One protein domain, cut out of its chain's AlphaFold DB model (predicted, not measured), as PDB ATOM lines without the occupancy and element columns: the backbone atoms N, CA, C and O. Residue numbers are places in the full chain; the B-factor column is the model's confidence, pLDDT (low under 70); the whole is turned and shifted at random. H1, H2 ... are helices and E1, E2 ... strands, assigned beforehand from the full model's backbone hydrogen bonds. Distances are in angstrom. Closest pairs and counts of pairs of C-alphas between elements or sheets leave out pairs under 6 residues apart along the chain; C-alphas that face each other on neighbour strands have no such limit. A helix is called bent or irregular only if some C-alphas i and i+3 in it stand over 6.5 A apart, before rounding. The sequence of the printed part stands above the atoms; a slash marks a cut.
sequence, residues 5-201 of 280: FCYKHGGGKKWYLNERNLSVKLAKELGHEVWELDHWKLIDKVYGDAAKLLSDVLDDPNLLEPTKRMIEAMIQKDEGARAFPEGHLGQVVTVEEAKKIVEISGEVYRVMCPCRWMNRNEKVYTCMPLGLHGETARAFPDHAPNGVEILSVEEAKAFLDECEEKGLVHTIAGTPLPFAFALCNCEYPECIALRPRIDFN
ATOM      1  N   PHE A   5      84.764 145.136 180.100       86.75
ATOM      2  CA  PHE A   5      84.496 146.552 179.834       86.75
ATOM      3  C   PHE A   5      83.233 146.758 179.005       86.75
ATOM      4  O   PHE A   5      82.468 147.676 179.272       86.75
ATOM      5  N   CYS A   6      82.956 145.873 178.050       90.12
ATOM      6  CA  CYS A   6      81.680 145.858 177.342       90.12
ATOM      7  C   CYS A   6      80.507 145.611 178.307       90.12
ATOM      8  O   CYS A   6      79.473 146.256 178.175       90.12
ATOM      9  N   TYR A   7      80.674 144.755 179.320       88.50
ATOM     10  CA  TYR A   7      79.661 144.580 180.365       88.50
ATOM     11  C   TYR A   7      79.482 145.848 181.218       88.50
ATOM     12  O   TYR A   7      78.361 146.321 181.386       88.50
ATOM     13  N   LYS A   8      80.583 146.432 181.711       87.94
ATOM     14  CA  LYS A   8      80.560 147.606 182.605       87.94
ATOM     15  C   LYS A   8      80.111 148.896 181.901       87.94
ATOM     16  O   LYS A   8      79.412 149.709 182.498       87.94
ATOM     17  N   HIS A   9      80.499 149.087 180.642       89.12
ATOM     18  CA  HIS A   9      80.396 150.374 179.942       89.12
ATOM     19  C   HIS A   9      79.641 150.315 178.612       89.12
ATOM     20  O   HIS A   9      79.399 151.352 177.999       89.12
ATOM     21  N   GLY A  10      79.273 149.132 178.125       89.62
ATOM     22  CA  GLY A  10      78.684 148.979 176.796       89.62
ATOM     23  C   GLY A  10      77.181 149.188 176.710       89.62
ATOM     24  O   GLY A  10      76.669 149.300 175.602       89.62
ATOM     25  N   GLY A  11      76.452 149.231 177.831       90.12
ATOM     26  CA  GLY A  11      74.993 149.412 177.803       90.12
ATOM     27  C   GLY A  11      74.272 148.342 176.967       90.12
ATOM     28  O   GLY A  11      73.340 148.655 176.236       90.12
ATOM     29  N   GLY A  12      74.752 147.092 177.011       89.50
ATOM     30  CA  GLY A  12      74.259 145.985 176.178       89.50
ATOM     31  C   GLY A  12      74.946 145.843 174.811       89.50
ATOM     32  O   GLY A  12      74.698 144.867 174.106       89.50
ATOM     33  N   LYS A  13      75.838 146.768 174.445       92.50
ATOM     34  CA  LYS A  13      76.693 146.711 173.248       92.50
ATOM     35  C   LYS A  13      78.157 146.466 173.638       92.50
ATOM     36  O   LYS A  13      78.499 146.321 174.811       92.50
ATOM     37  N   LYS A  14      79.054 146.433 172.650       94.12
ATOM     38  CA  LYS A  14      80.500 146.552 172.905       94.12
ATOM     39  C   LYS A  14      80.791 147.964 173.432       94.12
ATOM     40  O   LYS A  14      80.117 148.898 173.009       94.12
ATOM     41  N   TRP A  15      81.747 148.141 174.348       92.56
ATOM     42  CA  TRP A  15      81.949 149.432 175.035       92.56
ATOM     43  C   TRP A  15      82.225 150.585 174.064       92.56
ATOM     44  O   TRP A  15      81.695 151.674 174.244       92.56
ATOM     45  N   TYR A  16      82.962 150.320 172.990       92.62
ATOM     46  CA  TYR A  16      83.249 151.277 171.922       92.62
ATOM     47  C   TYR A  16      82.109 151.468 170.906       92.62
ATOM     48  O   TYR A  16      82.224 152.297 170.016       92.62
ATOM     49  N   LEU A  17      81.017 150.707 171.013       94.94
ATOM     50  CA  LEU A  17      79.798 150.876 170.208       94.94
ATOM     51  C   LEU A  17      78.647 151.495 171.014       94.94
ATOM     52  O   LEU A  17      77.513 151.548 170.539       94.94
ATOM     53  N   ASN A  18      78.914 151.925 172.245       93.38
ATOM     54  CA  ASN A  18      77.989 152.732 173.023       93.38
ATOM     55  C   ASN A  18      78.218 154.205 172.671       93.38
ATOM     56  O   ASN A  18      79.257 154.766 173.012       93.38
ATOM     57  N   GLU A  19      77.240 154.839 172.026       91.38
ATOM     58  CA  GLU A  19      77.343 156.221 171.543       91.38
ATOM     59  C   GLU A  19      77.669 157.208 172.676       91.38
ATOM     60  O   GLU A  19      78.391 158.187 172.482       91.38
ATOM     61  N   ARG A  20      77.206 156.924 173.904       89.38
ATOM     62  CA  ARG A  20      77.502 157.756 175.075       89.38
ATOM     63  C   ARG A  20      79.006 157.856 175.340       89.38
ATOM     64  O   ARG A  20      79.475 158.932 175.705       89.38
ATOM     65  N   ASN A  21      79.747 156.772 175.120       89.44
ATOM     66  CA  ASN A  21      81.180 156.663 175.409       89.44
ATOM     67  C   ASN A  21      82.058 157.460 174.435       89.44
ATOM     68  O   ASN A  21      83.210 157.747 174.748       89.44
ATOM     69  N   LEU A  22      81.501 157.832 173.283       86.19
ATOM     70  CA  LEU A  22      82.139 158.654 172.251       86.19
ATOM     71  C   LEU A  22      81.681 160.119 172.319       86.19
ATOM     72  O   LEU A  22      82.193 160.977 171.606       86.19
ATOM     73  N   SER A  23      80.690 160.420 173.165       84.69
ATOM     74  CA  SER A  23      80.054 161.731 173.178       84.69
ATOM     75  C   SER A  23      80.912 162.789 173.873       84.69
ATOM     76  O   SER A  23      81.359 162.624 175.011       84.69
ATOM     77  N   VAL A  24      81.029 163.951 173.228       83.12
ATOM     78  CA  VAL A  24      81.598 165.172 173.825       83.12
ATOM     79  C   VAL A  24      80.858 165.541 175.112       83.12
ATOM     80  O   VAL A  24      81.458 166.002 176.080       83.12
ATOM     81  N   LYS A  25      79.543 165.287 175.155       82.94
ATOM     82  CA  LYS A  25      78.713 165.516 176.338       82.94
ATOM     83  C   LYS A  25      79.222 164.733 177.548       82.94
ATOM     84  O   LYS A  25      79.381 165.330 178.604       82.94
ATOM     85  N   LEU A  26      79.504 163.437 177.398       81.88
ATOM     86  CA  LEU A  26      80.050 162.632 178.489       81.88
ATOM     87  C   LEU A  26      81.420 163.158 178.933       81.88
ATOM     88  O   LEU A  26      81.659 163.273 180.129       81.88
ATOM     89  N   ALA A  27      82.297 163.514 177.992       79.44
ATOM     90  CA  ALA A  27      83.611 164.060 178.328       79.44
ATOM     91  C   ALA A  27      83.500 165.339 179.182       79.44
ATOM     92  O   ALA A  27      84.217 165.494 180.169       79.44
ATOM     93  N   LYS A  28      82.539 166.214 178.857       81.06
ATOM     94  CA  LYS A  28      82.225 167.421 179.638       81.06
ATOM     95  C   LYS A  28      81.577 167.103 180.989       81.06
ATOM     96  O   LYS A  28      81.974 167.685 181.990       81.06
ATOM     97  N   GLU A  29      80.633 166.158 181.043       82.19
ATOM     98  CA  GLU A  29      80.018 165.675 182.298       82.19
ATOM     99  C   GLU A  29      81.070 165.137 183.281       82.19
ATOM    100  O   GLU A  29      80.943 165.333 184.488       82.19
ATOM    101  N   LEU A  30      82.116 164.485 182.765       79.06
ATOM    102  CA  LEU A  30      83.233 163.957 183.549       79.06
ATOM    103  C   LEU A  30      84.332 165.001 183.833       79.06
ATOM    104  O   LEU A  30      85.303 164.690 184.519       79.06
ATOM    105  N   GLY A  31      84.205 166.232 183.326       78.69
ATOM    106  CA  GLY A  31      85.195 167.295 183.522       78.69
ATOM    107  C   GLY A  31      86.534 167.047 182.818       78.69
ATOM    108  O   GLY A  31      87.563 167.562 183.253       78.69
ATOM    109  N   HIS A  32      86.551 166.261 181.737       81.06
ATOM    110  CA  HIS A  32      87.782 165.865 181.043       81.06
ATOM    111  C   HIS A  32      88.369 166.943 180.118       81.06
ATOM    112  O   HIS A  32      89.403 166.704 179.511       81.06
ATOM    113  N   GLU A  33      87.774 168.133 180.007       81.44
ATOM    114  CA  GLU A  33      88.274 169.195 179.114       81.44
ATOM    115  C   GLU A  33      89.710 169.624 179.441       81.44
ATOM    116  O   GLU A  33      90.546 169.750 178.548       81.44
ATOM    117  N   VAL A  34      90.019 169.801 180.729       78.38
ATOM    118  CA  VAL A  34      91.378 170.149 181.175       78.38
ATOM    119  C   VAL A  34      92.331 168.977 180.950       78.38
ATOM    120  O   VAL A  34      93.429 169.167 180.431       78.38
ATOM    121  N   TRP A  35      91.885 167.766 181.291       78.81
ATOM    122  CA  TRP A  35      92.663 166.546 181.096       78.81
ATOM    123  C   TRP A  35      93.030 166.337 179.625       78.81
ATOM    124  O   TRP A  35      94.167 165.996 179.332       78.81
ATOM    125  N   GLU A  36      92.104 166.599 178.706       80.69
ATOM    126  CA  GLU A  36      92.297 166.422 177.268       80.69
ATOM    127  C   GLU A  36      93.361 167.376 176.711       80.69
ATOM    128  O   GLU A  36      94.278 166.973 175.994       80.69
ATOM    129  N   LEU A  37      93.299 168.653 177.095       81.38
ATOM    130  CA  LEU A  37      94.318 169.628 176.704       81.38
ATOM    131  C   LEU A  37      95.688 169.284 177.292       81.38
ATOM    132  O   LEU A  37      96.706 169.463 176.625       81.38
ATOM    133  N   ASP A  38      95.731 168.805 178.531       81.94
ATOM    134  CA  ASP A  38      96.982 168.393 179.159       81.94
ATOM    135  C   ASP A  38      97.528 167.096 178.551       81.94
ATOM    136  O   ASP A  38      98.741 166.972 178.379       81.94
ATOM    137  N   HIS A  39      96.657 166.171 178.138       79.94
ATOM    138  CA  HIS A  39      97.035 164.972 177.402       79.94
ATOM    139  C   HIS A  39      97.718 165.347 176.086       79.94
ATOM    140  O   HIS A  39      98.845 164.913 175.859       79.94
ATOM    141  N   TRP A  40      97.113 166.219 175.277       82.75
ATOM    142  CA  TRP A  40      97.733 166.705 174.044       82.75
ATOM    143  C   TRP A  40      99.073 167.423 174.274       82.75
ATOM    144  O   TRP A  40     100.021 167.181 173.536       82.75
ATOM    145  N   LYS A  41      99.212 168.258 175.315       83.62
ATOM    146  CA  LYS A  41     100.501 168.915 175.638       83.62
ATOM    147  C   LYS A  41     101.601 167.922 176.013       83.62
ATOM    148  O   LYS A  41     102.781 168.205 175.823       83.62
ATOM    149  N   LEU A  42     101.225 166.808 176.636       82.50
ATOM    150  CA  LEU A  42     102.158 165.818 177.166       82.50
ATOM    151  C   LEU A  42     102.378 164.638 176.219       82.50
ATOM    152  O   LEU A  42     103.271 163.836 176.491       82.50
ATOM    153  N   ILE A  43     101.604 164.517 175.139       81.12
ATOM    154  CA  ILE A  43     101.584 163.324 174.290       81.12
ATOM    155  C   ILE A  43     102.967 163.022 173.704       81.12
ATOM    156  O   ILE A  43     103.423 161.887 173.811       81.12
ATOM    157  N   ASP A  44     103.695 164.036 173.225       83.31
ATOM    158  CA  ASP A  44     105.062 163.895 172.706       83.31
ATOM    159  C   ASP A  44     106.015 163.348 173.760       83.31
ATOM    160  O   ASP A  44     106.763 162.401 173.515       83.31
ATOM    161  N   LYS A  45     105.955 163.911 174.971       84.31
ATOM    162  CA  LYS A  45     106.794 163.468 176.082       84.31
ATOM    163  C   LYS A  45     106.449 162.034 176.480       84.31
ATOM    164  O   LYS A  45     107.347 161.215 176.615       84.31
ATOM    165  N   VAL A  46     105.168 161.724 176.673       81.00
ATOM    166  CA  VAL A  46     104.712 160.391 177.102       81.00
ATOM    167  C   VAL A  46     105.075 159.342 176.054       81.00
ATOM    168  O   VAL A  46     105.559 158.266 176.400       81.00
ATOM    169  N   TYR A  47     104.868 159.653 174.777       81.75
ATOM    170  CA  TYR A  47     105.060 158.702 173.688       81.75
ATOM    171  C   TYR A  47     106.548 158.564 173.356       81.75
ATOM    172  O   TYR A  47     106.991 157.460 173.051       81.75
ATOM    173  N   GLY A  48     107.331 159.641 173.479       84.69
ATOM    174  CA  GLY A  48     108.788 159.623 173.378       84.69
ATOM    175  C   GLY A  48     109.456 158.862 174.527       84.69
ATOM    176  O   GLY A  48     110.313 158.016 174.277       84.69
ATOM    177  N   ASP A  49     109.019 159.082 175.772       84.62
ATOM    178  CA  ASP A  49     109.487 158.325 176.943       84.62
ATOM    179  C   ASP A  49     109.156 156.831 176.787       84.62
ATOM    180  O   ASP A  49     110.004 155.977 177.049       84.62
ATOM    181  N   ALA A  50     107.950 156.508 176.302       81.50
ATOM    182  CA  ALA A  50     107.565 155.136 175.987       81.50
ATOM    183  C   ALA A  50     108.442 154.551 174.870       81.50
ATOM    184  O   ALA A  50     109.002 153.477 175.049       81.50
ATOM    185  N   ALA A  51     108.625 155.250 173.746       81.88
ATOM    186  CA  ALA A  51     109.468 154.789 172.641       81.88
ATOM    187  C   ALA A  51     110.902 154.485 173.101       81.88
ATOM    188  O   ALA A  51     111.441 153.422 172.785       81.88
ATOM    189  N   LYS A  52     111.486 155.376 173.912       85.56
ATOM    190  CA  LYS A  52     112.813 155.190 174.502       85.56
ATOM    191  C   LYS A  52     112.864 153.966 175.409       85.56
ATOM    192  O   LYS A  52     113.730 153.123 175.228       85.56
ATOM    193  N   LEU A  53     111.901 153.825 176.320       83.69
ATOM    194  CA  LEU A  53     111.818 152.676 177.220       83.69
ATOM    195  C   LEU A  53     111.768 151.344 176.456       83.69
ATOM    196  O   LEU A  53     112.435 150.385 176.833       83.69
ATOM    197  N   LEU A  54     110.985 151.279 175.374       80.94
ATOM    198  CA  LEU A  54     110.896 150.079 174.537       80.94
ATOM    199  C   LEU A  54     112.203 149.833 173.759       80.94
ATOM    200  O   LEU A  54     112.534 148.679 173.497       80.94
ATOM    201  N   SER A  55     112.931 150.890 173.381       83.31
ATOM    202  CA  SER A  55     114.262 150.790 172.762       83.31
ATOM    203  C   SER A  55     115.305 150.253 173.739       83.31
ATOM    204  O   SER A  55     116.007 149.308 173.400       83.31
ATOM    205  N   ASP A  56     115.344 150.776 174.966       87.31
ATOM    206  CA  ASP A  56     116.313 150.365 175.988       87.31
ATOM    207  C   ASP A  56     116.205 148.854 176.289       87.31
ATOM    208  O   ASP A  56     117.214 148.179 176.472       87.31
ATOM    209  N   VAL A  57     114.989 148.288 176.277       84.81
ATOM    210  CA  VAL A  57     114.781 146.837 176.469       84.81
ATOM    211  C   VAL A  57     115.287 145.996 175.292       84.81
ATOM    212  O   VAL A  57     115.686 144.849 175.496       84.81
ATOM    213  N   LEU A  58     115.266 146.528 174.066       82.06
ATOM    214  CA  LEU A  58     115.872 145.833 172.927       82.06
ATOM    215  C   LEU A  58     117.399 145.807 173.038       82.06
ATOM    216  O   LEU A  58     118.008 144.800 172.677       82.06
ATOM    217  N   ASP A  59     117.992 146.889 173.544       88.00
ATOM    218  CA  ASP A  59     119.442 147.019 173.706       88.00
ATOM    219  C   ASP A  59     119.969 146.202 174.901       88.00
ATOM    220  O   ASP A  59     121.060 145.631 174.826       88.00
ATOM    221  N   ASP A  60     119.190 146.087 175.983       89.81
ATOM    222  CA  ASP A  60     119.497 145.240 177.140       89.81
ATOM    223  C   ASP A  60     118.285 144.391 177.577       89.81
ATOM    224  O   ASP A  60     117.416 144.856 178.326       89.81
ATOM    225  N   PRO A  61     118.250 143.093 177.207       86.00
ATOM    226  CA  PRO A  61     117.194 142.171 177.618       86.00
ATOM    227  C   PRO A  61     117.028 142.010 179.137       86.00
ATOM    228  O   PRO A  61     115.973 141.555 179.581       86.00
ATOM    229  N   ASN A  62     118.014 142.385 179.961       90.81
ATOM    230  CA  ASN A  62     117.862 142.355 181.422       90.81
ATOM    231  C   ASN A  62     116.875 143.417 181.930       90.81
ATOM    232  O   ASN A  62     116.330 143.279 183.029       90.81
ATOM    233  N   LEU A  63     116.593 144.451 181.128       88.31
ATOM    234  CA  LEU A  63     115.598 145.477 181.434       88.31
ATOM    235  C   LEU A  63     114.159 145.005 181.190       88.31
ATOM    236  O   LEU A  63     113.228 145.674 181.631       88.31
ATOM    237  N   LEU A  64     113.956 143.842 180.560       84.94
ATOM    238  CA  LEU A  64     112.643 143.296 180.212       84.94
ATOM    239  C   LEU A  64     111.672 143.242 181.400       84.94
ATOM    240  O   LEU A  64     110.606 143.855 181.384       84.94
ATOM    241  N   GLU A  65     112.041 142.492 182.436       87.69
ATOM    242  CA  GLU A  65     111.181 142.236 183.591       87.69
ATOM    243  C   GLU A  65     110.976 143.496 184.462       87.69
ATOM    244  O   GLU A  65     109.830 143.775 184.831       87.69
ATOM    245  N   PRO A  66     112.010 144.320 184.750       88.06
ATOM    246  CA  PRO A  66     111.823 145.624 185.391       88.06
ATOM    247  C   PRO A  66     110.880 146.553 184.619       88.06
ATOM    248  O   PRO A  66     109.962 147.128 185.210       88.06
ATOM    249  N   THR A  67     111.067 146.669 183.300       84.12
ATOM    250  CA  THR A  67     110.243 147.518 182.434       84.12
ATOM    251  C   THR A  67     108.803 147.033 182.398       84.12
ATOM    252  O   THR A  67     107.885 147.828 182.597       84.12
ATOM    253  N   LYS A  68     108.584 145.725 182.232       83.25
ATOM    254  CA  LYS A  68     107.246 145.131 182.259       83.25
ATOM    255  C   LYS A  68     106.515 145.455 183.561       83.25
ATOM    256  O   LYS A  68     105.401 145.968 183.510       83.25
ATOM    257  N   ARG A  69     107.153 145.239 184.717       83.19
ATOM    258  CA  ARG A  69     106.565 145.552 186.032       83.19
ATOM    259  C   ARG A  69     106.241 147.030 186.185       83.19
ATOM    260  O   ARG A  69     105.214 147.375 186.760       83.19
ATOM    261  N   MET A  70     107.112 147.904 185.685       81.06
ATOM    262  CA  MET A  70     106.878 149.343 185.712       81.06
ATOM    263  C   MET A  70     105.654 149.720 184.872       81.06
ATOM    264  O   MET A  70     104.783 150.428 185.374       81.06
ATOM    265  N   ILE A  71     105.568 149.225 183.634       77.44
ATOM    266  CA  ILE A  71     104.438 149.479 182.735       77.44
ATOM    267  C   ILE A  71     103.145 148.929 183.360       77.44
ATOM    268  O   ILE A  71     102.166 149.662 183.488       77.44
ATOM    269  N   GLU A  72     103.146 147.684 183.839       77.38
ATOM    270  CA  GLU A  72     101.998 147.080 184.528       77.38
ATOM    271  C   GLU A  72     101.574 147.898 185.757       77.38
ATOM    272  O   GLU A  72     100.386 148.142 185.945       77.38
ATOM    273  N   ALA A  73     102.519 148.418 186.546       74.38
ATOM    274  CA  ALA A  73     102.227 149.276 187.697       74.38
ATOM    275  C   ALA A  73     101.719 150.683 187.326       74.38
ATOM    276  O   ALA A  73     101.096 151.339 188.166       74.38
ATOM    277  N   MET A  74     101.997 151.174 186.112       68.44
ATOM    278  CA  MET A  74     101.405 152.411 185.580       68.44
ATOM    279  C   MET A  74      99.957 152.199 185.133       68.44
ATOM    280  O   MET A  74      99.164 153.133 185.208       68.44
ATOM    281  N   ILE A  75      99.628 150.983 184.693       66.69
ATOM    282  CA  ILE A  75      98.304 150.606 184.194       66.69
ATOM    283  C   ILE A  75      97.388 150.149 185.347       66.69
ATOM    284  O   ILE A  75      96.242 150.554 185.410       66.69
ATOM    285  N   GLN A  76      97.855 149.327 186.288       55.78
ATOM    286  CA  GLN A  76      96.991 148.587 187.228       55.78
ATOM    287  C   GLN A  76      96.658 149.292 188.561       55.78
ATOM    288  O   GLN A  76      96.290 148.621 189.525       55.78
ATOM    289  N   LYS A  77      96.798 150.617 188.687       53.06
ATOM    290  CA  LYS A  77      96.456 151.298 189.951       53.06
ATOM    291  C   LYS A  77      95.048 151.880 189.902       53.06
ATOM    292  O   LYS A  77      94.880 153.034 189.530       53.06
ATOM    293  N   ASP A  78      94.097 151.063 190.358       45.75
ATOM    294  CA  ASP A  78      92.664 151.377 190.488       45.75
ATOM    295  C   ASP A  78      92.350 152.557 191.433       45.75
ATOM    296  O   ASP A  78      91.231 153.061 191.429       45.75
ATOM    297  N   GLU A  79      93.303 153.056 192.230       37.06
ATOM    298  CA  GLU A  79      93.042 154.163 193.154       37.06
ATOM    299  C   GLU A  79      94.233 155.127 193.268       37.06
ATOM    300  O   GLU A  79      95.333 154.765 193.697       37.06
ATOM    301  N   GLY A  80      93.985 156.394 192.920       37.03
ATOM    302  CA  GLY A  80      94.873 157.522 193.195       37.03
ATOM    303  C   GLY A  80      95.582 158.103 191.967       37.03
ATOM    304  O   GLY A  80      96.309 157.411 191.263       37.03
ATOM    305  N   ALA A  81      95.380 159.410 191.772       39.25
ATOM    306  CA  ALA A  81      96.045 160.342 190.851       39.25
ATOM    307  C   ALA A  81      97.270 159.797 190.075       39.25
ATOM    308  O   ALA A  81      98.416 160.078 190.436       39.25
ATOM    309  N   ARG A  82      97.035 159.041 188.993       43.59
ATOM    310  CA  ARG A  82      98.023 158.662 187.962       43.59
ATOM    311  C   ARG A  82      97.340 158.503 186.600       43.59
ATOM    312  O   ARG A  82      96.121 158.419 186.524       43.59
ATOM    313  N   ALA A  83      98.155 158.476 185.543       46.00
ATOM    314  CA  ALA A  83      97.768 158.631 184.138       46.00
ATOM    315  C   ALA A  83      96.659 157.689 183.617       46.00
ATOM    316  O   ALA A  83      95.965 158.080 182.685       46.00
ATOM    317  N   PHE A  84      96.457 156.496 184.205       52.88
ATOM    318  CA  PHE A  84      95.503 155.490 183.699       52.88
ATOM    319  C   PHE A  84      94.734 154.773 184.836       52.88
ATOM    320  O   PHE A  84      95.025 153.615 185.129       52.88
ATOM    321  N   PRO A  85      93.750 155.428 185.482       42.94
ATOM    322  CA  PRO A  85      93.136 154.943 186.723       42.94
ATOM    323  C   PRO A  85      92.358 153.620 186.611       42.94
ATOM    324  O   PRO A  85      92.239 152.936 187.609       42.94
ATOM    325  N   GLU A  86      91.838 153.235 185.438       54.12
ATOM    326  CA  GLU A  86      91.115 151.952 185.247       54.12
ATOM    327  C   GLU A  86      91.900 150.922 184.401       54.12
ATOM    328  O   GLU A  86      91.357 149.911 183.946       54.12
ATOM    329  N   GLY A  87      93.182 151.189 184.136       54.38
ATOM    330  CA  GLY A  87      94.104 150.222 183.545       54.38
ATOM    331  C   GLY A  87      93.770 149.636 182.175       54.38
ATOM    332  O   GLY A  87      94.187 148.518 181.877       54.38
ATOM    333  N   HIS A  88      93.071 150.359 181.308       60.88
ATOM    334  CA  HIS A  88      92.814 149.891 179.948       60.88
ATOM    335  C   HIS A  88      93.276 150.920 178.928       60.88
ATOM    336  O   HIS A  88      92.894 152.082 179.021       60.88
ATOM    337  N   LEU A  89      94.072 150.501 177.942       70.56
ATOM    338  CA  LEU A  89      94.411 151.354 176.808       70.56
ATOM    339  C   LEU A  89      94.230 150.589 175.502       70.56
ATOM    340  O   LEU A  89      95.153 150.165 174.812       70.56
ATOM    341  N   GLY A  90      92.949 150.478 175.192       86.12
ATOM    342  CA  GLY A  90      92.421 150.206 173.878       86.12
ATOM    343  C   GLY A  90      92.124 148.748 173.581       86.12
ATOM    344  O   GLY A  90      92.458 147.833 174.327       86.12
ATOM    345  N   GLN A  91      91.446 148.530 172.465       93.38
ATOM    346  CA  GLN A  91      91.047 147.207 172.013       93.38
ATOM    347  C   GLN A  91      91.194 147.114 170.497       93.38
ATOM    348  O   GLN A  91      90.885 148.063 169.778       93.38
ATOM    349  N   VAL A  92      91.672 145.973 170.004       96.56
ATOM    350  CA  VAL A  92      91.676 145.671 168.569       96.56
ATOM    351  C   VAL A  92      90.236 145.522 168.085       96.56
ATOM    352  O   VAL A  92      89.442 144.815 168.705       96.56
ATOM    353  N   VAL A  93      89.912 146.164 166.968       97.62
ATOM    354  CA  VAL A  93      88.591 146.099 166.330       97.62
ATOM    355  C   VAL A  93      88.739 145.681 164.870       97.62
ATOM    356  O   VAL A  93      89.803 145.854 164.277       97.62
ATOM    357  N   THR A  94      87.696 145.094 164.286       98.31
ATOM    358  CA  THR A  94      87.682 144.819 162.839       98.31
ATOM    359  C   THR A  94      87.420 146.100 162.046       98.31
ATOM    360  O   THR A  94      86.935 147.085 162.609       98.31
ATOM    361  N   VAL A  95      87.671 146.094 160.732       98.56
ATOM    362  CA  VAL A  95      87.309 147.231 159.867       98.56
ATOM    363  C   VAL A  95      85.805 147.529 159.931       98.56
ATOM    364  O   VAL A  95      85.401 148.684 159.995       98.56
ATOM    365  N   GLU A  96      84.943 146.512 160.017       98.44
ATOM    366  CA  GLU A  96      83.491 146.707 160.114       98.44
ATOM    367  C   GLU A  96      83.084 147.363 161.433       98.44
ATOM    368  O   GLU A  96      82.132 148.141 161.479       98.44
ATOM    369  N   GLU A  97      83.783 147.050 162.523       98.19
ATOM    370  CA  GLU A  97      83.576 147.711 163.808       98.19
ATOM    371  C   GLU A  97      84.116 149.141 163.794       98.19
ATOM    372  O   GLU A  97      83.429 150.042 164.265       98.19
ATOM    373  N   ALA A  98      85.292 149.360 163.205       98.38
ATOM    374  CA  ALA A  98      85.881 150.681 163.009       98.38
ATOM    375  C   ALA A  98      84.952 151.604 162.200       98.38
ATOM    376  O   ALA A  98      84.706 152.743 162.593       98.38
ATOM    377  N   LYS A  99      84.344 151.080 161.129       98.50
ATOM    378  CA  LYS A  99      83.343 151.788 160.318       98.50
ATOM    379  C   LYS A  99      82.105 152.175 161.130       98.50
ATOM    380  O   LYS A  99      81.626 153.295 161.007       98.50
ATOM    381  N   LYS A 100      81.623 151.291 162.008       97.88
ATOM    382  CA  LYS A 100      80.510 151.609 162.920       97.88
ATOM    383  C   LYS A 100      80.884 152.668 163.949       97.88
ATOM    384  O   LYS A 100      80.037 153.475 164.298       97.88
ATOM    385  N   ILE A 101      82.128 152.675 164.435       97.00
ATOM    386  CA  ILE A 101      82.612 153.698 165.375       97.00
ATOM    387  C   ILE A 101      82.536 155.083 164.728       97.00
ATOM    388  O   ILE A 101      81.978 155.991 165.337       97.00
ATOM    389  N   VAL A 102      83.029 155.241 163.492       96.62
ATOM    390  CA  VAL A 102      83.002 156.547 162.803       96.62
ATOM    391  C   VAL A 102      81.591 156.987 162.394       96.62
ATOM    392  O   VAL A 102      81.332 158.177 162.279       96.62
ATOM    393  N   GLU A 103      80.648 156.053 162.231       95.75
ATOM    394  CA  GLU A 103      79.227 156.375 162.012       95.75
ATOM    395  C   GLU A 103      78.564 157.004 163.243       95.75
ATOM    396  O   GLU A 103      77.640 157.804 163.105       95.75
ATOM    397  N   ILE A 104      79.014 156.636 164.444       93.94
ATOM    398  CA  ILE A 104      78.394 157.060 165.706       93.94
ATOM    399  C   ILE A 104      79.230 158.082 166.490       93.94
ATOM    400  O   ILE A 104      78.799 158.524 167.555       93.94
ATOM    401  N   SER A 105      80.420 158.455 166.006       90.19
ATOM    402  CA  SER A 105      81.344 159.354 166.713       90.19
ATOM    403  C   SER A 105      81.032 160.844 166.548       90.19
ATOM    404  O   SER A 105      81.627 161.660 167.248       90.19
ATOM    405  N   GLY A 106      80.116 161.214 165.647       88.69
ATOM    406  CA  GLY A 106      79.882 162.610 165.266       88.69
ATOM    407  C   GLY A 106      80.856 163.066 164.177       88.69
ATOM    408  O   GLY A 106      81.037 162.358 163.191       88.69
ATOM    409  N   GLU A 107      81.468 164.244 164.336       91.31
ATOM    410  CA  GLU A 107      82.540 164.696 163.435       91.31
ATOM    411  C   GLU A 107      83.726 163.719 163.494       91.31
ATOM    412  O   GLU A 107      84.125 163.264 164.571       91.31
ATOM    413  N   VAL A 108      84.286 163.392 162.328       93.56
ATOM    414  CA  VAL A 108      85.416 162.471 162.211       93.56
ATOM    415  C   VAL A 108      86.647 163.258 161.806       93.56
ATOM    416  O   VAL A 108      86.645 163.971 160.805       93.56
ATOM    417  N   TYR A 109      87.710 163.103 162.580       94.88
ATOM    418  CA  TYR A 109      88.955 163.823 162.377       94.88
ATOM    419  C   TYR A 109      90.053 162.868 161.922       94.88
ATOM    420  O   TYR A 109      90.044 161.685 162.268       94.88
ATOM    421  N   ARG A 110      91.039 163.388 161.194       95.12
ATOM    422  CA  ARG A 110      92.283 162.683 160.891       95.12
ATOM    423  C   ARG A 110      93.471 163.610 161.115       95.12
ATOM    424  O   ARG A 110      93.503 164.748 160.650       95.12
ATOM    425  N   VAL A 111      94.446 163.105 161.861       93.38
ATOM    426  CA  VAL A 111      95.678 163.816 162.222       93.38
ATOM    427  C   VAL A 111      96.882 162.894 162.070       93.38
ATOM    428  O   VAL A 111      96.758 161.677 161.871       93.38
ATOM    429  N   MET A 112      98.074 163.473 162.173       91.81
ATOM    430  CA  MET A 112      99.315 162.715 162.169       91.81
ATOM    431  C   MET A 112      99.357 161.737 163.348       91.81
ATOM    432  O   MET A 112      98.948 162.061 164.458       91.81
ATOM    433  N   CYS A 113      99.892 160.538 163.128       89.50
ATOM    434  CA  CYS A 113     100.112 159.573 164.196       89.50
ATOM    435  C   CYS A 113     101.294 159.995 165.093       89.50
ATOM    436  O   CYS A 113     102.443 159.895 164.645       89.50
ATOM    437  N   PRO A 114     101.060 160.388 166.362       86.75
ATOM    438  CA  PRO A 114     102.139 160.776 167.272       86.75
ATOM    439  C   PRO A 114     103.117 159.621 167.527       86.75
ATOM    440  O   PRO A 114     104.325 159.827 167.532       86.75
ATOM    441  N   CYS A 115     102.631 158.377 167.648       87.06
ATOM    442  CA  CYS A 115     103.489 157.210 167.886       87.06
ATOM    443  C   CYS A 115     104.513 157.004 166.765       87.06
ATOM    444  O   CYS A 115     105.683 156.732 167.028       87.06
ATOM    445  N   ARG A 116     104.065 157.135 165.511       88.44
ATOM    446  CA  ARG A 116     104.907 156.948 164.327       88.44
ATOM    447  C   ARG A 116     105.935 158.069 164.204       88.44
ATOM    448  O   ARG A 116     107.094 157.801 163.897       88.44
ATOM    449  N   TRP A 117     105.534 159.302 164.502       87.31
ATOM    450  CA  TRP A 117     106.461 160.424 164.555       87.31
ATOM    451  C   TRP A 117     107.536 160.211 165.629       87.31
ATOM    452  O   TRP A 117     108.717 160.287 165.306       87.31
ATOM    453  N   MET A 118     107.162 159.830 166.852       85.31
ATOM    454  CA  MET A 118     108.133 159.608 167.934       85.31
ATOM    455  C   MET A 118     109.081 158.433 167.672       85.31
ATOM    456  O   MET A 118     110.257 158.515 168.009       85.31
ATOM    457  N   ASN A 119     108.600 157.344 167.059       82.06
ATOM    458  CA  ASN A 119     109.422 156.149 166.830       82.06
ATOM    459  C   ASN A 119     110.249 156.201 165.534       82.06
ATOM    460  O   ASN A 119     111.311 155.590 165.475       82.06
ATOM    461  N   ARG A 120     109.772 156.879 164.479       83.06
ATOM    462  CA  ARG A 120     110.391 156.841 163.134       83.06
ATOM    463  C   ARG A 120     110.644 158.202 162.501       83.06
ATOM    464  O   ARG A 120     111.177 158.268 161.398       83.06
ATOM    465  N   ASN A 121     110.261 159.285 163.168       86.88
ATOM    466  CA  ASN A 121     110.270 160.628 162.598       86.88
ATOM    467  C   ASN A 121     109.425 160.752 161.307       86.88
ATOM    468  O   ASN A 121     109.734 161.540 160.414       86.88
ATOM    469  N   GLU A 122     108.351 159.963 161.199       87.50
ATOM    470  CA  GLU A 122     107.474 159.917 160.026       87.50
ATOM    471  C   GLU A 122     106.117 160.570 160.306       87.50
ATOM    472  O   GLU A 122     105.347 160.122 161.159       87.50
ATOM    473  N   LYS A 123     105.793 161.609 159.530       87.00
ATOM    474  CA  LYS A 123     104.556 162.386 159.670       87.00
ATOM    475  C   LYS A 123     103.447 161.836 158.768       87.00
ATOM    476  O   LYS A 123     103.151 162.407 157.723       87.00
ATOM    477  N   VAL A 124     102.841 160.717 159.170       89.44
ATOM    478  CA  VAL A 124     101.756 160.054 158.415       89.44
ATOM    479  C   VAL A 124     100.424 160.187 159.149       89.44
ATOM    480  O   VAL A 124     100.351 159.983 160.361       89.44
ATOM    481  N   TYR A 125      99.363 160.505 158.408       92.69
ATOM    482  CA  TYR A 125      98.013 160.712 158.931       92.69
ATOM    483  C   TYR A 125      97.285 159.374 159.080       92.69
ATOM    484  O   TYR A 125      96.621 158.913 158.156       92.69
ATOM    485  N   THR A 126      97.451 158.723 160.236       92.75
ATOM    486  CA  THR A 126      96.772 157.451 160.555       92.75
ATOM    487  C   THR A 126      96.015 157.448 161.881       92.75
ATOM    488  O   THR A 126      95.359 156.456 162.210       92.75
ATOM    489  N   CYS A 127      96.066 158.549 162.633       93.06
ATOM    490  CA  CYS A 127      95.308 158.717 163.866       93.06
ATOM    491  C   CYS A 127      93.968 159.392 163.564       93.06
ATOM    492  O   CYS A 127      93.944 160.422 162.888       93.06
ATOM    493  N   MET A 128      92.871 158.828 164.069       95.38
ATOM    494  CA  MET A 128      91.537 159.414 163.957       95.38
ATOM    495  C   MET A 128      91.019 159.771 165.353       95.38
ATOM    496  O   MET A 128      90.417 158.922 166.020       95.38
ATOM    497  N   PRO A 129      91.296 160.989 165.851       92.50
ATOM    498  CA  PRO A 129      90.803 161.414 167.148       92.50
ATOM    499  C   PRO A 129      89.276 161.564 167.092       92.50
ATOM    500  O   PRO A 129      88.715 161.965 166.074       92.50
ATOM    501  N   LEU A 130      88.595 161.188 168.171       91.56
ATOM    502  CA  LEU A 130      87.136 161.117 168.261       91.56
ATOM    503  C   LEU A 130      86.624 162.093 169.321       91.56
ATOM    504  O   LEU A 130      87.306 162.360 170.314       91.56
ATOM    505  N   GLY A 131      85.404 162.597 169.133       88.50
ATOM    506  CA  GLY A 131      84.733 163.450 170.112       88.50
ATOM    507  C   GLY A 131      85.604 164.626 170.563       88.50
ATOM    508  O   GLY A 131      86.180 165.340 169.742       88.50
ATOM    509  N   LEU A 132      85.725 164.806 171.884       87.38
ATOM    510  CA  LEU A 132      86.444 165.941 172.470       87.38
ATOM    511  C   LEU A 132      87.928 165.974 172.069       87.38
ATOM    512  O   LEU A 132      88.441 167.048 171.776       87.38
ATOM    513  N   HIS A 133      88.591 164.816 171.983       89.00
ATOM    514  CA  HIS A 133      89.996 164.727 171.567       89.00
ATOM    515  C   HIS A 133      90.194 165.251 170.137       89.00
ATOM    516  O   HIS A 133      91.201 165.893 169.840       89.00
ATOM    517  N   GLY A 134      89.212 165.020 169.261       90.06
ATOM    518  CA  GLY A 134      89.188 165.554 167.902       90.06
ATOM    519  C   GLY A 134      88.924 167.060 167.842       90.06
ATOM    520  O   GLY A 134      89.645 167.777 167.146       90.06
ATOM    521  N   GLU A 135      87.962 167.561 168.628       88.69
ATOM    522  CA  GLU A 135      87.676 169.003 168.734       88.69
ATOM    523  C   GLU A 135      88.909 169.794 169.200       88.69
ATOM    524  O   GLU A 135      89.217 170.863 168.659       88.69
ATOM    525  N   THR A 136      89.651 169.263 170.178       88.88
ATOM    526  CA  THR A 136      90.830 169.927 170.749       88.88
ATOM    527  C   THR A 136      92.101 169.742 169.926       88.88
ATOM    528  O   THR A 136      93.037 170.519 170.108       88.88
ATOM    529  N   ALA A 137      92.150 168.785 168.990       87.94
ATOM    530  CA  ALA A 137      93.337 168.515 168.169       87.94
ATOM    531  C   ALA A 137      93.827 169.756 167.398       87.94
ATOM    532  O   ALA A 137      95.021 169.930 167.168       87.94
ATOM    533  N   ARG A 138      92.912 170.672 167.048       83.88
ATOM    534  CA  ARG A 138      93.234 171.927 166.343       83.88
ATOM    535  C   ARG A 138      94.145 172.863 167.143       83.88
ATOM    536  O   ARG A 138      94.815 173.698 166.545       83.88
ATOM    537  N   ALA A 139      94.179 172.736 168.472       85.38
ATOM    538  CA  ALA A 139      95.055 173.533 169.329       85.38
ATOM    539  C   ALA A 139      96.525 173.070 169.294       85.38
ATOM    540  O   ALA A 139      97.383 173.743 169.862       85.38
ATOM    541  N   PHE A 140      96.822 171.951 168.622       84.69
ATOM    542  CA  PHE A 140      98.134 171.304 168.628       84.69
ATOM    543  C   PHE A 140      98.655 171.088 167.198       84.69
ATOM    544  O   PHE A 140      98.605 169.975 166.666       84.69
ATOM    545  N   PRO A 141      99.164 172.151 166.544       81.81
ATOM    546  CA  PRO A 141      99.530 172.124 165.127       81.81
ATOM    547  C   PRO A 141     100.680 171.163 164.809       81.81
ATOM    548  O   PRO A 141     100.766 170.680 163.683       81.81
ATOM    549  N   ASP A 142     101.530 170.818 165.778       82.94
ATOM    550  CA  ASP A 142     102.611 169.850 165.564       82.94
ATOM    551  C   ASP A 142     102.085 168.450 165.223       82.94
ATOM    552  O   ASP A 142     102.704 167.748 164.425       82.94
ATOM    553  N   HIS A 143     100.896 168.082 165.716       82.19
ATOM    554  CA  HIS A 143     100.201 166.831 165.382       82.19
ATOM    555  C   HIS A 143      99.338 166.921 164.126       82.19
ATOM    556  O   HIS A 143      98.834 165.914 163.626       82.19
ATOM    557  N   ALA A 144      99.185 168.122 163.594       85.12
ATOM    558  CA  ALA A 144      98.393 168.406 162.418       85.12
ATOM    559  C   ALA A 144      99.126 169.454 161.561       85.12
ATOM    560  O   ALA A 144      98.604 170.549 161.346       85.12
ATOM    561  N   PRO A 145     100.354 169.161 161.075       81.00
ATOM    562  CA  PRO A 145     101.203 170.152 160.404       81.00
ATOM    563  C   PRO A 145     100.600 170.686 159.099       81.00
ATOM    564  O   PRO A 145     101.001 171.744 158.627       81.00
ATOM    565  N   ASN A 146      99.628 169.962 158.536       83.06
ATOM    566  CA  ASN A 146      98.860 170.354 157.355       83.06
ATOM    567  C   ASN A 146      97.407 170.717 157.724       83.06
ATOM    568  O   ASN A 146      96.539 170.755 156.859       83.06
ATOM    569  N   GLY A 147      97.142 170.975 159.006       87.19
ATOM    570  CA  GLY A 147      95.807 171.133 159.567       87.19
ATOM    571  C   GLY A 147      95.175 169.808 159.996       87.19
ATOM    572  O   GLY A 147      95.585 168.724 159.583       87.19
ATOM    573  N   VAL A 148      94.179 169.907 160.878       92.19
ATOM    574  CA  VAL A 148      93.326 168.768 161.239       92.19
ATOM    575  C   VAL A 148      92.385 168.523 160.071       92.19
ATOM    576  O   VAL A 148      91.623 169.416 159.697       92.19
ATOM    577  N   GLU A 149      92.423 167.324 159.509       94.31
ATOM    578  CA  GLU A 149      91.503 166.947 158.447       94.31
ATOM    579  C   GLU A 149      90.170 166.531 159.065       94.31
ATOM    580  O   GLU A 149      90.133 165.798 160.053       94.31
ATOM    581  N   ILE A 150      89.076 167.011 158.483       95.12
ATOM    582  CA  ILE A 150      87.716 166.640 158.869       95.12
ATOM    583  C   ILE A 150      87.169 165.814 157.718       95.12
ATOM    584  O   ILE A 150      87.135 166.288 156.583       95.12
ATOM    585  N   LEU A 151      86.783 164.581 158.012       96.06
ATOM    586  CA  LEU A 151      86.299 163.631 157.026       96.06
ATOM    587  C   LEU A 151      84.784 163.501 157.150       96.06
ATOM    588  O   LEU A 151      84.232 163.456 158.252       96.06
ATOM    589  N   SER A 152      84.105 163.371 156.014       97.38
ATOM    590  CA  SER A 152      82.783 162.756 155.999       97.38
ATOM    591  C   SER A 152      82.872 161.301 156.476       97.38
ATOM    592  O   SER A 152      83.929 160.667 156.424       97.38
ATOM    593  N   VAL A 153      81.742 160.738 156.911       97.12
ATOM    594  CA  VAL A 153      81.670 159.324 157.318       97.12
ATOM    595  C   VAL A 153      82.132 158.400 156.183       97.12
ATOM    596  O   VAL A 153      82.806 157.401 156.425       97.12
ATOM    597  N   GLU A 154      81.848 158.765 154.935       98.06
ATOM    598  CA  GLU A 154      82.177 157.953 153.766       98.06
ATOM    599  C   GLU A 154      83.673 158.013 153.436       98.06
ATOM    600  O   GLU A 154      84.285 156.974 153.182       98.06
ATOM    601  N   GLU A 155      84.293 159.194 153.533       98.25
ATOM    602  CA  GLU A 155      85.751 159.346 153.426       98.25
ATOM    603  C   GLU A 155      86.477 158.609 154.557       98.25
ATOM    604  O   GLU A 155      87.480 157.938 154.320       98.25
ATOM    605  N   ALA A 156      85.946 158.673 155.781       98.12
ATOM    606  CA  ALA A 156      86.483 157.948 156.925       98.12
ATOM    607  C   ALA A 156      86.430 156.427 156.714       98.12
ATOM    608  O   ALA A 156      87.419 155.737 156.952       98.12
ATOM    609  N   LYS A 157      85.307 155.891 156.222       98.56
ATOM    610  CA  LYS A 157      85.165 154.462 155.896       98.56
ATOM    611  C   LYS A 157      86.138 154.018 154.807       98.56
ATOM    612  O   LYS A 157      86.755 152.968 154.968       98.56
ATOM    613  N   ALA A 158      86.287 154.807 153.742       98.50
ATOM    614  CA  ALA A 158      87.231 154.517 152.664       98.50
ATOM    615  C   ALA A 158      88.684 154.533 153.163       98.50
ATOM    616  O   ALA A 158      89.481 153.669 152.808       98.50
ATOM    617  N   PHE A 159      89.017 155.473 154.047       98.38
ATOM    618  CA  PHE A 159      90.331 155.525 154.676       98.38
ATOM    619  C   PHE A 159      90.615 154.309 155.575       98.38
ATOM    620  O   PHE A 159      91.738 153.804 155.605       98.38
ATOM    621  N   LEU A 160      89.606 153.813 156.297       98.56
ATOM    622  CA  LEU A 160      89.733 152.588 157.087       98.56
ATOM    623  C   LEU A 160      89.985 151.362 156.196       98.56
ATOM    624  O   LEU A 160      90.838 150.547 156.541       98.56
ATOM    625  N   ASP A 161      89.326 151.264 155.038       98.12
ATOM    626  CA  ASP A 161      89.604 150.204 154.054       98.12
ATOM    627  C   ASP A 161      91.046 150.283 153.536       98.12
ATOM    628  O   ASP A 161      91.773 149.292 153.577       98.12
ATOM    629  N   GLU A 162      91.508 151.478 153.154       97.75
ATOM    630  CA  GLU A 162      92.894 151.705 152.723       97.75
ATOM    631  C   GLU A 162      93.906 151.272 153.803       97.75
ATOM    632  O   GLU A 162      94.961 150.697 153.513       97.75
ATOM    633  N   CYS A 163      93.596 151.537 155.073       97.44
ATOM    634  CA  CYS A 163      94.415 151.104 156.198       97.44
ATOM    635  C   CYS A 163      94.451 149.571 156.330       97.44
ATOM    636  O   CYS A 163      95.539 149.014 156.504       97.44
ATOM    637  N   GLU A 164      93.307 148.883 156.216       96.75
ATOM    638  CA  GLU A 164      93.239 147.413 156.277       96.75
ATOM    639  C   GLU A 164      94.009 146.771 155.106       96.75
ATOM    640  O   GLU A 164      94.790 145.839 155.319       96.75
ATOM    641  N   GLU A 165      93.889 147.318 153.891       95.19
ATOM    642  CA  GLU A 165      94.624 146.877 152.693       95.19
ATOM    643  C   GLU A 165      96.147 147.012 152.857       95.19
ATOM    644  O   GLU A 165      96.933 146.140 152.450       95.19
ATOM    645  N   LYS A 166      96.591 148.088 153.516       95.12
ATOM    646  CA  LYS A 166      97.997 148.286 153.897       95.12
ATOM    647  C   LYS A 166      98.439 147.366 155.034       95.12
ATOM    648  O   LYS A 166      99.641 147.232 155.257       95.12
ATOM    649  N   GLY A 167      97.517 146.657 155.681       95.75
ATOM    650  CA  GLY A 167      97.787 145.740 156.783       95.75
ATOM    651  C   GLY A 167      97.909 146.430 158.139       95.75
ATOM    652  O   GLY A 167      98.465 145.830 159.063       95.75
ATOM    653  N   LEU A 168      97.410 147.663 158.262       96.50
ATOM    654  CA  LEU A 168      97.326 148.375 159.531       96.50
ATOM    655  C   LEU A 168      96.219 147.760 160.395       96.50
ATOM    656  O   LEU A 168      95.165 147.359 159.913       96.50
ATOM    657  N   VAL A 169      96.465 147.689 161.698       97.31
ATOM    658  CA  VAL A 169      95.524 147.177 162.690       97.31
ATOM    659  C   VAL A 169      94.723 148.336 163.265       97.31
ATOM    660  O   VAL A 169      95.296 149.265 163.839       97.31
ATOM    661  N   HIS A 170      93.399 148.247 163.166       97.69
ATOM    662  CA  HIS A 170      92.491 149.183 163.818       97.69
ATOM    663  C   HIS A 170      92.437 148.920 165.326       97.69
ATOM    664  O   HIS A 170      92.169 147.798 165.775       97.69
ATOM    665  N   THR A 171      92.667 149.960 166.121       95.44
ATOM    666  CA  THR A 171      92.535 149.910 167.578       95.44
ATOM    667  C   THR A 171      91.713 151.091 168.071       95.44
ATOM    668  O   THR A 171      91.973 152.235 167.719       95.44
ATOM    669  N   ILE A 172      90.705 150.828 168.900       94.06
ATOM    670  CA  ILE A 172      89.972 151.887 169.598       94.06
ATOM    671  C   ILE A 172      90.659 152.146 170.931       94.06
ATOM    672  O   ILE A 172      90.803 151.224 171.728       94.06
ATOM    673  N   ALA A 173      91.105 153.373 171.171       89.69
ATOM    674  CA  ALA A 173      91.731 153.801 172.410       89.69
ATOM    675  C   ALA A 173      90.705 154.495 173.312       89.69
ATOM    676  O   ALA A 173      89.888 155.299 172.860       89.69
ATOM    677  N   GLY A 174      90.757 154.185 174.605       81.19
ATOM    678  CA  GLY A 174      89.908 154.825 175.598       81.19
ATOM    679  C   GLY A 174      90.604 154.892 176.940       81.19
ATOM    680  O   GLY A 174      91.036 153.860 177.449       81.19
ATOM    681  N   THR A 175      90.749 156.104 177.467       73.75
ATOM    682  CA  THR A 175      91.245 156.373 178.813       73.75
ATOM    683  C   THR A 175      90.917 157.822 179.216       73.75
ATOM    684  O   THR A 175      91.019 158.700 178.361       73.75
ATOM    685  N   PRO A 176      90.516 158.082 180.473       73.00
ATOM    686  CA  PRO A 176      89.991 157.078 181.396       73.00
ATOM    687  C   PRO A 176      88.664 156.510 180.858       73.00
ATOM    688  O   PRO A 176      87.879 157.204 180.210       73.00
ATOM    689  N   LEU A 177      88.409 155.221 181.088       77.50
ATOM    690  CA  LEU A 177      87.145 154.611 180.678       77.50
ATOM    691  C   LEU A 177      85.964 155.253 181.430       77.50
ATOM    692  O   LEU A 177      86.120 155.698 182.565       77.50
ATOM    693  N   PRO A 178      84.771 155.315 180.817       79.81
ATOM    694  CA  PRO A 178      84.390 154.709 179.538       79.81
ATOM    695  C   PRO A 178      84.692 155.554 178.290       79.81
ATOM    696  O   PRO A 178      84.250 155.180 177.209       79.81
ATOM    697  N   PHE A 179      85.401 156.678 178.412       82.50
ATOM    698  CA  PHE A 179      85.633 157.602 177.301       82.50
ATOM    699  C   PHE A 179      86.559 156.994 176.233       82.50
ATOM    700  O   PHE A 179      87.706 156.648 176.519       82.50
ATOM    701  N   ALA A 180      86.055 156.857 175.003       88.19
ATOM    702  CA  ALA A 180      86.837 156.485 173.823       88.19
ATOM    703  C   ALA A 180      87.273 157.756 173.083       88.19
ATOM    704  O   ALA A 180      86.426 158.531 172.643       88.19
ATOM    705  N   PHE A 181      88.584 157.956 172.938       86.62
ATOM    706  CA  PHE A 181      89.143 159.229 172.471       86.62
ATOM    707  C   PHE A 181      89.792 159.151 171.087       86.62
ATOM    708  O   PHE A 181      89.922 160.174 170.426       86.62
ATOM    709  N   ALA A 182      90.204 157.972 170.613       91.06
ATOM    710  CA  ALA A 182      90.832 157.847 169.297       91.06
ATOM    711  C   ALA A 182      90.622 156.467 168.679       91.06
ATOM    712  O   ALA A 182      90.763 155.449 169.351       91.06
ATOM    713  N   LEU A 183      90.359 156.437 167.376       95.69
ATOM    714  CA  LEU A 183      90.484 155.254 166.538       95.69
ATOM    715  C   LEU A 183      91.834 155.321 165.816       95.69
ATOM    716  O   LEU A 183      92.081 156.182 164.973       95.69
ATOM    717  N   CYS A 184      92.740 154.424 166.172       93.00
ATOM    718  CA  CYS A 184      94.086 154.392 165.632       93.00
ATOM    719  C   CYS A 184      94.205 153.330 164.534       93.00
ATOM    720  O   CYS A 184      93.657 152.236 164.651       93.00
ATOM    721  N   ASN A 185      94.978 153.636 163.490       95.44
ATOM    722  CA  ASN A 185      95.342 152.696 162.431       95.44
ATOM    723  C   ASN A 185      96.850 152.444 162.524       95.44
ATOM    724  O   ASN A 185      97.672 153.259 162.088       95.44
ATOM    725  N   CYS A 186      97.206 151.363 163.211       89.69
ATOM    726  CA  CYS A 186      98.541 151.142 163.754       89.69
ATOM    727  C   CYS A 186      99.291 150.013 163.057       89.69
ATOM    728  O   CYS A 186      98.696 149.086 162.519       89.69
ATOM    729  N   GLU A 187     100.614 150.031 163.167       90.19
ATOM    730  CA  GLU A 187     101.431 148.861 162.880       90.19
ATOM    731  C   GLU A 187     102.536 148.696 163.929       90.19
ATOM    732  O   GLU A 187     102.853 149.615 164.693       90.19
ATOM    733  N   TYR A 188     103.015 147.465 164.044       89.50
ATOM    734  CA  TYR A 188     104.217 147.096 164.769       89.50
ATOM    735  C   TYR A 188     105.436 147.325 163.860       89.50
ATOM    736  O   TYR A 188     105.377 146.909 162.699       89.50
ATOM    737  N   PRO A 189     106.563 147.858 164.375       85.38
ATOM    738  CA  PRO A 189     106.889 148.109 165.788       85.38
ATOM    739  C   PRO A 189     106.632 149.542 166.308       85.38
ATOM    740  O   PRO A 189     107.108 149.900 167.382       85.38
ATOM    741  N   GLU A 190     105.909 150.395 165.588       82.94
ATOM    742  CA  GLU A 190     105.804 151.831 165.900       82.94
ATOM    743  C   GLU A 190     104.781 152.145 166.990       82.94
ATOM    744  O   GLU A 190     104.880 153.146 167.700       82.94
ATOM    745  N   CYS A 191     103.730 151.336 167.084       86.25
ATOM    746  CA  CYS A 191     102.612 151.636 167.956       86.25
ATOM    747  C   CYS A 191     102.930 151.335 169.425       86.25
ATOM    748  O   CYS A 191     103.161 150.185 169.800       86.25
ATOM    749  N   ILE A 192     102.809 152.359 170.277       82.12
ATOM    750  CA  ILE A 192     102.983 152.242 171.733       82.12
ATOM    751  C   ILE A 192     101.941 151.338 172.406       82.12
ATOM    752  O   ILE A 192     102.128 150.983 173.561       82.12
ATOM    753  N   ALA A 193     100.854 150.977 171.713       85.38
ATOM    754  CA  ALA A 193      99.859 150.029 172.213       85.38
ATOM    755  C   ALA A 193     100.163 148.585 171.769       85.38
ATOM    756  O   ALA A 193     100.111 147.640 172.556       85.38
ATOM    757  N   LEU A 194     100.518 148.400 170.491       90.12
ATOM    758  CA  LEU A 194     100.830 147.075 169.949       90.12
ATOM    759  C   LEU A 194     102.141 146.544 170.524       90.12
ATOM    760  O   LEU A 194     102.198 145.389 170.942       90.12
ATOM    761  N   ARG A 195     103.180 147.380 170.581       87.69
ATOM    762  CA  ARG A 195     104.530 146.936 170.917       87.69
ATOM    763  C   ARG A 195     104.654 146.379 172.340       87.69
ATOM    764  O   ARG A 195     105.094 145.241 172.457       87.69
ATOM    765  N   PRO A 196     104.171 147.033 173.419       84.62
ATOM    766  CA  PRO A 196     104.242 146.427 174.748       84.62
ATOM    767  C   PRO A 196     103.358 145.182 174.891       84.62
ATOM    768  O   PRO A 196     103.651 144.297 175.696       84.62
ATOM    769  N   ARG A 197     102.271 145.078 174.113       87.88
ATOM    770  CA  ARG A 197     101.437 143.870 174.108       87.88
ATOM    771  C   ARG A 197     102.136 142.709 173.394       87.88
ATOM    772  O   ARG A 197     102.025 141.584 173.866       87.88
ATOM    773  N   ILE A 198     102.841 142.964 172.293       89.19
ATOM    774  CA  ILE A 198     103.533 141.940 171.496       89.19
ATOM    775  C   ILE A 198     104.855 141.527 172.156       89.19
ATOM    776  O   ILE A 198     105.073 140.335 172.366       89.19
ATOM    777  N   ASP A 199     105.689 142.495 172.538       85.19
ATOM    778  CA  ASP A 199     107.049 142.244 173.032       85.19
ATOM    779  C   ASP A 199     107.047 141.790 174.496       85.19
ATOM    780  O   ASP A 199     107.836 140.934 174.894       85.19
ATOM    781  N   PHE A 200     106.137 142.345 175.307       82.25
ATOM    782  CA  PHE A 200     106.160 142.204 176.773       82.25
ATOM    783  C   PHE A 200     104.914 141.539 177.360       82.25
ATOM    784  O   PHE A 200     104.855 141.282 178.566       82.25
ATOM    785  N   ASN A 201     103.928 141.220 176.518       83.88
ATOM    786  CA  ASN A 201     102.640 140.662 176.926       83.88
ATOM    787  C   ASN A 201     101.931 141.504 178.008       83.88
ATOM    788  O   ASN A 201     101.313 140.969 178.930       83.88
TER     789      ASN A 201
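This is residues 5 to 201 of the 280 residues of the protein "4Fe-4S dicluster domain-containing protein" of Candidatus Bathyarchaeota archaeon (UniProt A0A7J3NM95). A strongly twisted sheet of five strands has two helices, H6 and H9, side by side over one face and the short helix H8 on the other, while a long helical hairpin, H4b and H5, reaches away from this body. H4a packs on H8 and leads into the hairpin; residues 76 to 94 run from the hairpin back to the sheet side. The 197 printed residues include ten named helices and five named strands, in the order H1 H2 H3 H4 H5 H6 E1 H7 E2 H8 E3 H9 E4 E5 H10. The sheet's order is E3 E1 E2 E5 E4, all antiparallel, and the class is mixed, helices and strands. The whole is compact, with a radius of gyration of the C-alphas of 16.2 A and spans of 47 by 36 by 30 A.

The sheet runs E3, residues 149 to 151, E1, residues 108 to 112, E2, residues 125 to 129, E5, residues 180 to 186, and E4, residues 169 to 174; E3 and E4 are its edge strands. Within hydrogen-bond range are N 110 and O 149 of E1 and E3, 2.8 A, N 111 and O 127 of E1 and E2, 2.9 A, N 183 and O 128 of E5 and E2, 2.8 A, and N 171 and O 184 of the hairpin E4 and E5, 2.9 A. H6, residues 95 to 104, and H9, residues 153 to 165, are on one face at heights of 9.0 A and 8.9 A over the sheet, and H8, residues 131 to 137, is on the opposite face at 6.8 A: three layers, helices on both faces of a sheet. H6 and H9 touch at a shallow tilt of 19 degrees, opposite ways; their closest C-alphas are those of Lys 99 and Lys 157, 5.5 A. E2, H8 and E3 form a split strand-helix-strand unit, two strands running the same way with E1 between them, and its crossover is right-handed. By its hydrogen bonds H4, residues 33 to 59, was assigned as one helix, but it is bent: C-alphas 41 and 44 are 7.4 A apart, and its arms H4a, residues 33 to 41, and H4b, residues 44 to 59, stand at a steep tilt of 50 degrees. H4a touches H8, closest at the C-alphas of Glu 36 and His 133, 6.4 A. H4b forms a helical hairpin with H5, residues 61 to 75, at a shallow tilt of 31 degrees, closest at the C-alphas of Val 57 and Leu 63, 5.2 A. H5 is irregular: C-alphas 62 and 65 are 7.0 A apart. H4b also touches H7, residues 114 to 120, closest at the C-alphas of Gly 48 and Met 118, 5.5 A; H7 only grazes the sheet. H10, residues 194 to 200, is close to H5 but not clearly touching, with the C-alphas of Lys 68 and Phe 200 closest at 6.3 A. H3, residues 24 to 29, only just touches H8, with 3 pairs of C-alphas within 8 A, the closest being Val 24 and Leu 132 at 5.1 A. H2, residues 19 to 22, only grazes the sheet, and H1, residues 5 to 9, touches no helix. Every O i to N i+4 pair is within hydrogen-bond range in H1, H3, H4a, H6, H7, H8, H9 and H10; the count is 11 of 12 in H4b and 9 of 11 in H5, and H2 is too short for such a pair.

H1 begins at C-alpha 5, (84.496, 146.552, 179.834). From first to last C-alpha H4b measures 22.2 A, H5 21.7 A, H9 18.6 A, E5 16.3 A and E4 16.0 A. H4b ends at C-alpha 59, (119.442, 147.019, 173.706), and H10 at C-alpha 200, (106.160, 142.204, 176.773).

The C-alphas of Asn 62 and Ser 152, the two farthest apart, are 47.9 A from each other. The printed part has no cut. The links H5 to H6, 19 residues, and H8 to E3, 11 residues, are long. The mean pLDDT of the printed part is 85.4; residues 74 to 88 are under 70.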